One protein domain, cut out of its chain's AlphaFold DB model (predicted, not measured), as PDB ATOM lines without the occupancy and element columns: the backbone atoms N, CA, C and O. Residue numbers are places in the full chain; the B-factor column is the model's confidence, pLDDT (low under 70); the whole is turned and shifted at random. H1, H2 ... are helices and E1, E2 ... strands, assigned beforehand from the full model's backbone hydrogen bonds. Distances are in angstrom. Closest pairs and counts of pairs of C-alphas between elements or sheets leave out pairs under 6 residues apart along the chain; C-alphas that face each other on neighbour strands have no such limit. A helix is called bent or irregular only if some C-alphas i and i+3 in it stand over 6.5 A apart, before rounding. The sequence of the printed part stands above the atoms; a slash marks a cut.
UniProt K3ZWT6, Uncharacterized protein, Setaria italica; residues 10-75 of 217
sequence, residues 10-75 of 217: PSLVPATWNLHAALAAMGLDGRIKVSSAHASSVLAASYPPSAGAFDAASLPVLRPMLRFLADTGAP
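What this domain is: This is residues 10 to 75 of the 217 residues of an uncharacterized protein of Setaria italica (UniProt K3ZWT6). Two helices of similar length, H1 and H2, run side by side and the same way, touching only along part of their length; a long link with the short strands E1 and E2 leads back from the end of H1 towards the start of H2. Near that start a small loop, residues 46 to 52, folds back so that residues 53 to 54 pair with E2. The printed part has 66 residues, with two named helices and two named strands in the order H1, E1, E2, H2, and its class is mostly helix. The whole is loose, with a radius of gyration of the C-alphas of 13.8 A, and elongated, spanning 43 by 23 by 17 A.

How they stand to each other: Begin with H1, residues 10 to 25, whose residues 10 to 17 alone touch H2, residues 56 to 72, through residues 61 to 68 alone. Look at the C-alphas of Val 13 and Met 65, the closest, 5.9 A apart. The two run the same way at a shallow tilt of 6 degrees. E1, residues 37 to 39, and E2, residues 43 to 45, are apart and pair with no named strand; residues 43 to 45 pair antiparallel with residues 53 to 54. H1 is apart from both strands, and E1 from H2. In H1, 11 of 12 O i to N i+4 pairs are within hydrogen-bond range; in H2, 10 of 13.

Where its parts are: Find C-alpha 10 at (-18.503, -18.594, -22.239); H1 runs 24.2 A from there, irregular, with C-alphas 10 and 13 7.1 A apart. E1 covers 6.9 A and E2 5.4 A. H2 runs 24.4 A from C-alpha 56 to C-alpha 72 at (-4.999, -13.251, -8.773), with a kink of 38 degrees near residue 63; it is only just irregular, C-alphas 57 and 60 being 7.0 A apart.

The domain as a whole: The C-alphas of Met 26 and Pro 48, the two farthest apart, are 43.8 A from each other. The link from H1 to E1 is long, E1 to E2 tight, E2 to H2 short. The printed part has no cut, and no printed residue is under 70 in pLDDT.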
ATOM      1  N   PRO A  10     -18.444 -17.566 -23.283       87.81
ATOM      2  CA  PRO A  10     -18.503 -18.594 -22.239       87.81
ATOM      3  C   PRO A  10     -17.142 -19.218 -21.904       87.81
ATOM      4  O   PRO A  10     -16.921 -19.643 -20.771       87.81
ATOM      5  N   SER A  11     -16.218 -19.251 -22.866       92.44
ATOM      6  CA  SER A  11     -14.911 -19.903 -22.725       92.44
ATOM      7  C   SER A  11     -13.842 -18.993 -22.125       92.44
ATOM      8  O   SER A  11     -12.816 -19.490 -21.663       92.44
ATOM      9  N   LEU A  12     -14.066 -17.674 -22.104       92.31
ATOM     10  CA  LEU A  12     -13.056 -16.697 -21.693       92.31
ATOM     11  C   LEU A  12     -12.579 -16.919 -20.252       92.31
ATOM     12  O   LEU A  12     -11.384 -17.072 -20.010       92.31
ATOM     13  N   VAL A  13     -13.508 -16.952 -19.293       94.69
ATOM     14  CA  VAL A  13     -13.143 -17.079 -17.875       94.69
ATOM     15  C   VAL A  13     -12.549 -18.460 -17.554       94.69
ATOM     16  O   VAL A  13     -11.486 -18.500 -16.928       94.69
ATOM     17  N   PRO A  14     -13.130 -19.588 -18.012       96.75
ATOM     18  CA  PRO A  14     -12.489 -20.897 -17.868       96.75
ATOM     19  C   PRO A  14     -11.067 -20.944 -18.447       96.75
ATOM     20  O   PRO A  14     -10.153 -21.431 -17.786       96.75
ATOM     21  N   ALA A  15     -10.847 -20.375 -19.638       97.12
ATOM     22  CA  ALA A  15      -9.518 -20.322 -20.246       97.12
ATOM     23  C   ALA A  15      -8.524 -19.517 -19.393       97.12
ATOM     24  O   ALA A  15      -7.394 -19.960 -19.189       97.12
ATOM     25  N   THR A  16      -8.941 -18.373 -18.838       96.75
ATOM     26  CA  THR A  16      -8.070 -17.555 -17.972       96.75
ATOM     27  C   THR A  16      -7.679 -18.277 -16.681       96.75
ATOM     28  O   THR A  16      -6.517 -18.207 -16.278       96.75
ATOM     29  N   TRP A  17      -8.596 -19.045 -16.082       98.12
ATOM     30  CA  TRP A  17      -8.289 -19.889 -14.925       98.12
ATOM     31  C   TRP A  17      -7.307 -21.007 -15.267       98.12
ATOM     32  O   TRP A  17      -6.345 -21.205 -14.526       98.12
ATOM     33  N   ASN A  18      -7.498 -21.691 -16.397       98.56
ATOM     34  CA  ASN A  18      -6.599 -22.762 -16.830       98.56
ATOM     35  C   ASN A  18      -5.175 -22.244 -17.083       98.56
ATOM     36  O   ASN A  18      -4.206 -22.858 -16.636       98.56
ATOM     37  N   LEU A  19      -5.036 -21.087 -17.743       98.38
ATOM     38  CA  LEU A  19      -3.734 -20.449 -17.963       98.38
ATOM     39  C   LEU A  19      -3.072 -20.034 -16.645       98.38
ATOM     40  O   LEU A  19      -1.881 -20.272 -16.451       98.38
ATOM     41  N   HIS A  20      -3.832 -19.446 -15.719       98.44
ATOM     42  CA  HIS A  20      -3.310 -19.090 -14.402       98.44
ATOM     43  C   HIS A  20      -2.864 -20.323 -13.607       98.44
ATOM     44  O   HIS A  20      -1.778 -20.304 -13.036       98.44
ATOM     45  N   ALA A  21      -3.646 -21.407 -13.616       98.56
ATOM     46  CA  ALA A  21      -3.293 -22.655 -12.946       98.56
ATOM     47  C   ALA A  21      -2.000 -23.267 -13.514       98.56
ATOM     48  O   ALA A  21      -1.141 -23.698 -12.747       98.56
ATOM     49  N   ALA A  22      -1.820 -23.239 -14.839       98.69
ATOM     50  CA  ALA A  22      -0.582 -23.686 -15.478       98.69
ATOM     51  C   ALA A  22       0.627 -22.836 -15.048       98.69
ATOM     52  O   ALA A  22       1.683 -23.375 -14.725       98.69
ATOM     53  N   LEU A  23       0.472 -21.509 -14.985       98.62
ATOM     54  CA  LEU A  23       1.522 -20.613 -14.492       98.62
ATOM     55  C   LEU A  23       1.831 -20.845 -13.009       98.62
ATOM     56  O   LEU A  23       3.001 -20.846 -12.633       98.62
ATOM     57  N   ALA A  24       0.812 -21.078 -12.182       98.19
ATOM     58  CA  ALA A  24       0.973 -21.360 -10.758       98.19
ATOM     59  C   ALA A  24       1.704 -22.691 -10.520       98.19
ATOM     60  O   ALA A  24       2.602 -22.753  -9.683       98.19
ATOM     61  N   ALA A  25       1.408 -23.727 -11.313       98.62
ATOM     62  CA  ALA A  25       2.122 -25.005 -11.266       98.62
ATOM     63  C   ALA A  25       3.624 -24.865 -11.582       98.62
ATOM     64  O   ALA A  25       4.432 -25.655 -11.102       98.62
ATOM     65  N   MET A  26       4.005 -23.836 -12.349       98.38
ATOM     66  CA  MET A  26       5.400 -23.489 -12.646       98.38
ATOM     67  C   MET A  26       5.995 -22.440 -11.687       98.38
ATOM     68  O   MET A  26       7.144 -22.038 -11.865       98.38
ATOM     69  N   GLY A  27       5.235 -21.944 -10.704       98.06
ATOM     70  CA  GLY A  27       5.659 -20.851  -9.817       98.06
ATOM     71  C   GLY A  27       5.837 -19.497 -10.524       98.06
ATOM     72  O   GLY A  27       6.594 -18.643 -10.062       98.06
ATOM     73  N   LEU A  28       5.180 -19.298 -11.671       98.31
ATOM     74  CA  LEU A  28       5.303 -18.102 -12.514       98.31
ATOM     75  C   LEU A  28       4.154 -17.104 -12.340       98.31
ATOM     76  O   LEU A  28       4.260 -15.978 -12.824       98.31
ATOM     77  N   ASP A  29       3.082 -17.454 -11.632       96.06
ATOM     78  CA  ASP A  29       1.873 -16.634 -11.471       96.06
ATOM     79  C   ASP A  29       2.101 -15.326 -10.686       96.06
ATOM     80  O   ASP A  29       1.331 -14.369 -10.804       96.06
ATOM     81  N   GLY A  30       3.190 -15.240  -9.916       93.81
ATOM     82  CA  GLY A  30       3.654 -13.998  -9.294       93.81
ATOM     83  C   GLY A  30       4.292 -13.009 -10.280       93.81
ATOM     84  O   GLY A  30       4.255 -11.802 -10.038       93.81
ATOM     85  N   ARG A  31       4.853 -13.506 -11.392       95.50
ATOM     86  CA  ARG A  31       5.606 -12.724 -12.392       95.50
ATOM     87  C   ARG A  31       4.827 -12.501 -13.686       95.50
ATOM     88  O   ARG A  31       4.961 -11.445 -14.295       95.50
ATOM     89  N   ILE A  32       4.028 -13.481 -14.092       96.69
ATOM     90  CA  ILE A  32       3.228 -13.473 -15.313       96.69
ATOM     91  C   ILE A  32       1.762 -13.457 -14.894       96.69
ATOM     92  O   ILE A  32       1.255 -14.415 -14.312       96.69
ATOM     93  N   LYS A  33       1.083 -12.342 -15.166       95.75
ATOM     94  CA  LYS A  33      -0.338 -12.167 -14.858       95.75
ATOM     95  C   LYS A  33      -1.177 -12.430 -16.100       95.75
ATOM     96  O   LYS A  33      -0.848 -11.957 -17.182       95.75
ATOM     97  N   VAL A  34      -2.267 -13.172 -15.926       96.19
ATOM     98  CA  VAL A  34      -3.239 -13.453 -16.988       96.19
ATOM     99  C   VAL A  34      -4.360 -12.428 -16.896       96.19
ATOM    100  O   VAL A  34      -4.894 -12.194 -15.818       96.19
ATOM    101  N   SER A  35      -4.719 -11.828 -18.024       93.56
ATOM    102  CA  SER A  35      -5.836 -10.892 -18.146       93.56
ATOM    103  C   SER A  35      -6.514 -11.066 -19.510       93.56
ATOM    104  O   SER A  35      -6.178 -11.975 -20.270       93.56
ATOM    105  N   SER A  36      -7.479 -10.207 -19.825       89.81
ATOM    106  CA  SER A  36      -8.057 -10.065 -21.156       89.81
ATOM    107  C   SER A  36      -8.254  -8.591 -21.484       89.81
ATOM    108  O   SER A  36      -8.626  -7.804 -20.612       89.81
ATOM    109  N   ALA A  37      -8.003  -8.224 -22.740       87.75
ATOM    110  CA  ALA A  37      -8.205  -6.872 -23.240       87.75
ATOM    111  C   ALA A  37      -9.666  -6.658 -23.652       87.75
ATOM    112  O   ALA A  37     -10.204  -7.389 -24.483       87.75
ATOM    113  N   HIS A  38     -10.290  -5.622 -23.102       83.50
ATOM    114  CA  HIS A  38     -11.683  -5.269 -23.354       83.50
ATOM    115  C   HIS A  38     -11.761  -3.994 -24.190       83.50
ATOM    116  O   HIS A  38     -11.046  -3.033 -23.928       83.50
ATOM    117  N   ALA A  39     -12.652  -3.933 -25.176       82.25
ATOM    118  CA  ALA A  39     -12.973  -2.657 -25.812       82.25
ATOM    119  C   ALA A  39     -13.743  -1.752 -24.836       82.25
ATOM    120  O   ALA A  39     -14.493  -2.243 -23.993       82.25
ATOM    121  N   SER A  40     -13.648  -0.429 -24.989       79.44
ATOM    122  CA  SER A  40     -14.459   0.520 -24.207       79.44
ATOM    123  C   SER A  40     -15.974   0.344 -24.393       79.44
ATOM    124  O   SER A  40     -16.752   0.853 -23.595       79.44
ATOM    125  N   SER A  41     -16.413  -0.400 -25.410       78.81
ATOM    126  CA  SER A  41     -17.821  -0.741 -25.636       78.81
ATOM    127  C   SER A  41     -18.419  -1.667 -24.576       78.81
ATOM    128  O   SER A  41     -19.627  -1.846 -24.560       78.81
ATOM    129  N   VAL A  42     -17.631  -2.221 -23.646       83.00
ATOM    130  CA  VAL A  42     -18.175  -2.941 -22.473       83.00
ATOM    131  C   VAL A  42     -18.999  -2.049 -21.534       83.00
ATOM    132  O   VAL A  42     -19.514  -2.522 -20.523       83.00
ATOM    133  N   LEU A  43     -19.102  -0.757 -21.834       85.19
ATOM    134  CA  LEU A  43     -19.720   0.278 -21.027       85.19
ATOM    135  C   LEU A  43     -20.999   0.760 -21.699       85.19
ATOM    136  O   LEU A  43     -20.956   1.228 -22.832       85.19
ATOM    137  N   ALA A  44     -22.114   0.704 -20.974       85.75
ATOM    138  CA  ALA A  44     -23.374   1.298 -21.422       85.75
ATOM    139  C   ALA A  44     -23.434   2.803 -21.133       85.75
ATOM    140  O   ALA A  44     -24.065   3.558 -21.866       85.75
ATOM    141  N   ALA A  45     -22.768   3.251 -20.065       85.12
ATOM    142  CA  ALA A  45     -22.662   4.659 -19.710       85.12
ATOM    143  C   ALA A  45     -21.206   5.012 -19.409       85.12
ATOM    144  O   ALA A  45     -20.542   4.335 -18.624       85.12
ATOM    145  N   SER A  46     -20.725   6.095 -20.018       82.19
ATOM    146  CA  SER A  46     -19.358   6.608 -19.854       82.19
ATOM    147  C   SER A  46     -19.305   8.115 -19.569       82.19
ATOM    148  O   SER A  46     -18.236   8.637 -19.247       82.19
ATOM    149  N   TYR A  47     -20.446   8.817 -19.644       79.94
ATOM    150  CA  TYR A  47     -20.551  10.246 -19.359       79.94
ATOM    151  C   TYR A  47     -21.681  10.577 -18.354       79.94
ATOM    152  O   TYR A  47     -22.799  10.087 -18.515       79.94
ATOM    153  N   PRO A  48     -21.419  11.442 -17.350       87.69
ATOM    154  CA  PRO A  48     -20.077  11.847 -16.935       87.69
ATOM    155  C   PRO A  48     -19.268  10.616 -16.478       87.69
ATOM    156  O   PRO A  48     -19.870   9.620 -16.079       87.69
ATOM    157  N   PRO A  49     -17.924  10.668 -16.476       81.88
ATOM    158  CA  PRO A  49     -17.070   9.559 -16.029       81.88
ATOM    159  C   PRO A  49     -17.511   8.921 -14.701       81.88
ATOM    160  O   PRO A  49     -17.573   7.707 -14.544       81.88
ATOM    161  N   SER A  50     -17.941   9.745 -13.742       83.31
ATOM    162  CA  SER A  50     -18.444   9.295 -12.439       83.31
ATOM    163  C   SER A  50     -19.712   8.429 -12.497       83.31
ATOM    164  O   SER A  50     -19.974   7.678 -11.555       83.31
ATOM    165  N   ALA A  51     -20.507   8.535 -13.565       86.50
ATOM    166  CA  ALA A  51     -21.721   7.750 -13.811       86.50
ATOM    167  C   ALA A  51     -21.447   6.438 -14.561       86.50
ATOM    168  O   ALA A  51     -22.367   5.682 -14.861       86.50
ATOM    169  N   GLY A  52     -20.179   6.169 -14.830       86.31
ATOM    170  CA  GLY A  52     -19.704   5.001 -15.515       86.31
ATOM    171  C   GLY A  52     -20.283   3.652 -15.085       86.31
ATOM    172  O   GLY A  52     -20.197   3.295 -13.907       86.31
ATOM    173  N   ALA A  53     -20.797   2.877 -16.045       87.00
ATOM    174  CA  ALA A  53     -21.369   1.556 -15.797       87.00
ATOM    175  C   ALA A  53     -21.133   0.574 -16.956       87.00
ATOM    176  O   ALA A  53     -21.269   0.935 -18.127       87.00
ATOM    177  N   PHE A  54     -20.836  -0.684 -16.607       89.56
ATOM    178  CA  PHE A  54     -20.789  -1.788 -17.566       89.56
ATOM    179  C   PHE A  54     -22.156  -2.029 -18.203       89.56
ATOM    180  O   PHE A  54     -23.190  -1.903 -17.544       89.56
ATOM    181  N   ASP A  55     -22.134  -2.427 -19.468       86.69
ATOM    182  CA  ASP A  55     -23.309  -2.905 -20.172       86.69
ATOM    183  C   ASP A  55     -23.869  -4.174 -19.509       86.69
ATOM    184  O   ASP A  55     -23.128  -5.096 -19.145       86.69
ATOM    185  N   ALA A  56     -25.192  -4.212 -19.335       90.31
ATOM    186  CA  ALA A  56     -25.870  -5.285 -18.619       90.31
ATOM    187  C   ALA A  56     -25.677  -6.655 -19.290       90.31
ATOM    188  O   ALA A  56     -25.529  -7.655 -18.583       90.31
ATOM    189  N   ALA A  57     -25.610  -6.706 -20.625       87.44
ATOM    190  CA  ALA A  57     -25.396  -7.936 -21.380       87.44
ATOM    191  C   ALA A  57     -23.969  -8.480 -21.217       87.44
ATOM    192  O   ALA A  57     -23.744  -9.680 -21.360       87.44
ATOM    193  N   SER A  58     -23.007  -7.628 -20.853       86.56
ATOM    194  CA  SER A  58     -21.619  -8.037 -20.603       86.56
ATOM    195  C   SER A  58     -21.393  -8.567 -19.180       86.56
ATOM    196  O   SER A  58     -20.407  -9.260 -18.916       86.56
ATOM    197  N   LEU A  59     -22.303  -8.285 -18.240       88.81
ATOM    198  CA  LEU A  59     -22.156  -8.655 -16.826       88.81
ATOM    199  C   LEU A  59     -21.982 -10.158 -16.545       88.81
ATOM    200  O   LEU A  59     -21.207 -10.461 -15.633       88.81
ATOM    201  N   PRO A  60     -22.640 -11.096 -17.259       90.06
ATOM    202  CA  PRO A  60     -22.439 -12.530 -17.036       90.06
ATOM    203  C   PRO A  60     -20.985 -12.981 -17.218       90.06
ATOM    204  O   PRO A  60     -20.545 -13.896 -16.530       90.06
ATOM    205  N   VAL A  61     -20.223 -12.308 -18.087       90.31
ATOM    206  CA  VAL A  61     -18.795 -12.585 -18.324       90.31
ATOM    207  C   VAL A  61     -17.909 -11.698 -17.451       90.31
ATOM    208  O   VAL A  61     -16.957 -12.170 -16.832       90.31
ATOM    209  N   LEU A  62     -18.229 -10.404 -17.355       90.38
ATOM    210  CA  LEU A  62     -17.384  -9.435 -16.656       90.38
ATOM    211  C   LEU A  62     -17.351  -9.654 -15.146       90.38
ATOM    212  O   LEU A  62     -16.304  -9.484 -14.536       90.38
ATOM    213  N   ARG A  63     -18.461 -10.046 -14.512       92.69
ATOM    214  CA  ARG A  63     -18.473 -10.301 -13.061       92.69
ATOM    215  C   ARG A  63     -17.488 -11.407 -12.654       92.69
ATOM    216  O   ARG A  63     -16.663 -11.137 -11.778       92.69
ATOM    217  N   PRO A  64     -17.529 -12.617 -13.245       94.88
ATOM    218  CA  PRO A  64     -16.559 -13.654 -12.911       94.88
ATOM    219  C   PRO A  64     -15.134 -13.301 -13.365       94.88
ATOM    220  O   PRO A  64     -14.193 -13.605 -12.635       94.88
ATOM    221  N   MET A  65     -14.957 -12.580 -14.480       94.19
ATOM    222  CA  MET A  65     -13.642 -12.064 -14.890       94.19
ATOM    223  C   MET A  65     -13.047 -11.109 -13.843       94.19
ATOM    224  O   MET A  65     -11.933 -11.312 -13.374       94.19
ATOM    225  N   LEU A  66     -13.796 -10.092 -13.409       93.12
ATOM    226  CA  LEU A  66     -13.341  -9.142 -12.386       93.12
ATOM    227  C   LEU A  66     -13.022  -9.843 -11.065       93.12
ATOM    228  O   LEU A  66     -12.115  -9.425 -10.345       93.12
ATOM    229  N   ARG A  67     -13.743 -10.924 -10.744       95.75
ATOM    230  CA  ARG A  67     -13.430 -11.744  -9.578       95.75
ATOM    231  C   ARG A  67     -12.089 -12.461  -9.729       95.75
ATOM    232  O   ARG A  67     -11.282 -12.388  -8.808       95.75
ATOM    233  N   PHE A  68     -11.840 -13.088 -10.877       96.62
ATOM    234  CA  PHE A  68     -10.556 -13.713 -11.197       96.62
ATOM    235  C   PHE A  68      -9.391 -12.718 -11.093       96.62
ATOM    236  O   PHE A  68      -8.396 -12.997 -10.423       96.62
ATOM    237  N   LEU A  69      -9.528 -11.528 -11.684       95.25
ATOM    238  CA  LEU A  69      -8.500 -10.485 -11.625       95.25
ATOM    239  C   LEU A  69      -8.220 -10.049 -10.180       95.25
ATOM    240  O   LEU A  69      -7.064  -9.961  -9.766       95.25
ATOM    241  N   ALA A  70      -9.274  -9.853  -9.380       93.12
ATOM    242  CA  ALA A  70      -9.144  -9.485  -7.973       93.12
ATOM    243  C   ALA A  70      -8.480 -10.582  -7.122       93.12
ATOM    244  O   ALA A  70      -7.686 -10.259  -6.236       93.12
ATOM    245  N   ASP A  71      -8.795 -11.854  -7.375       95.31
ATOM    246  CA  ASP A  71      -8.240 -12.989  -6.630       95.31
ATOM    247  C   ASP A  71      -6.772 -13.271  -7.014       95.31
ATOM    248  O   ASP A  71      -5.982 -13.660  -6.158       95.31
ATOM    249  N   THR A  72      -6.371 -13.008  -8.264       95.62
ATOM    250  CA  THR A  72      -4.999 -13.251  -8.773       95.62
ATOM    251  C   THR A  72      -4.088 -12.014  -8.750       95.62
ATOM    252  O   THR A  72      -2.872 -12.111  -8.976       95.62
ATOM    253  N   GLY A  73      -4.657 -10.836  -8.479       92.38
ATOM    254  CA  GLY A  73      -3.972  -9.545  -8.545       92.38
ATOM    255  C   GLY A  73      -3.561  -9.137  -9.964       92.38
ATOM    256  O   GLY A  73      -2.593  -8.393 -10.117       92.38
ATOM    257  N   ALA A  74      -4.234  -9.669 -10.987       94.12
ATOM    258  CA  ALA A  74      -3.994  -9.342 -12.387       94.12
ATOM    259  C   ALA A  74      -4.724  -8.047 -12.813       94.12
ATOM    260  O   ALA A  74      -5.770  -7.737 -12.244       94.12
ATOM    261  N   PRO A  75      -4.191  -7.299 -13.803       89.88
ATOM    262  CA  PRO A  75      -4.763  -6.031 -14.257       89.88
ATOM    263  C   PRO A  75      -6.033  -6.191 -15.080       89.88
ATOM    264  O   PRO A  75      -6.215  -7.212 -15.736       89.88
TER     265      PRO A  75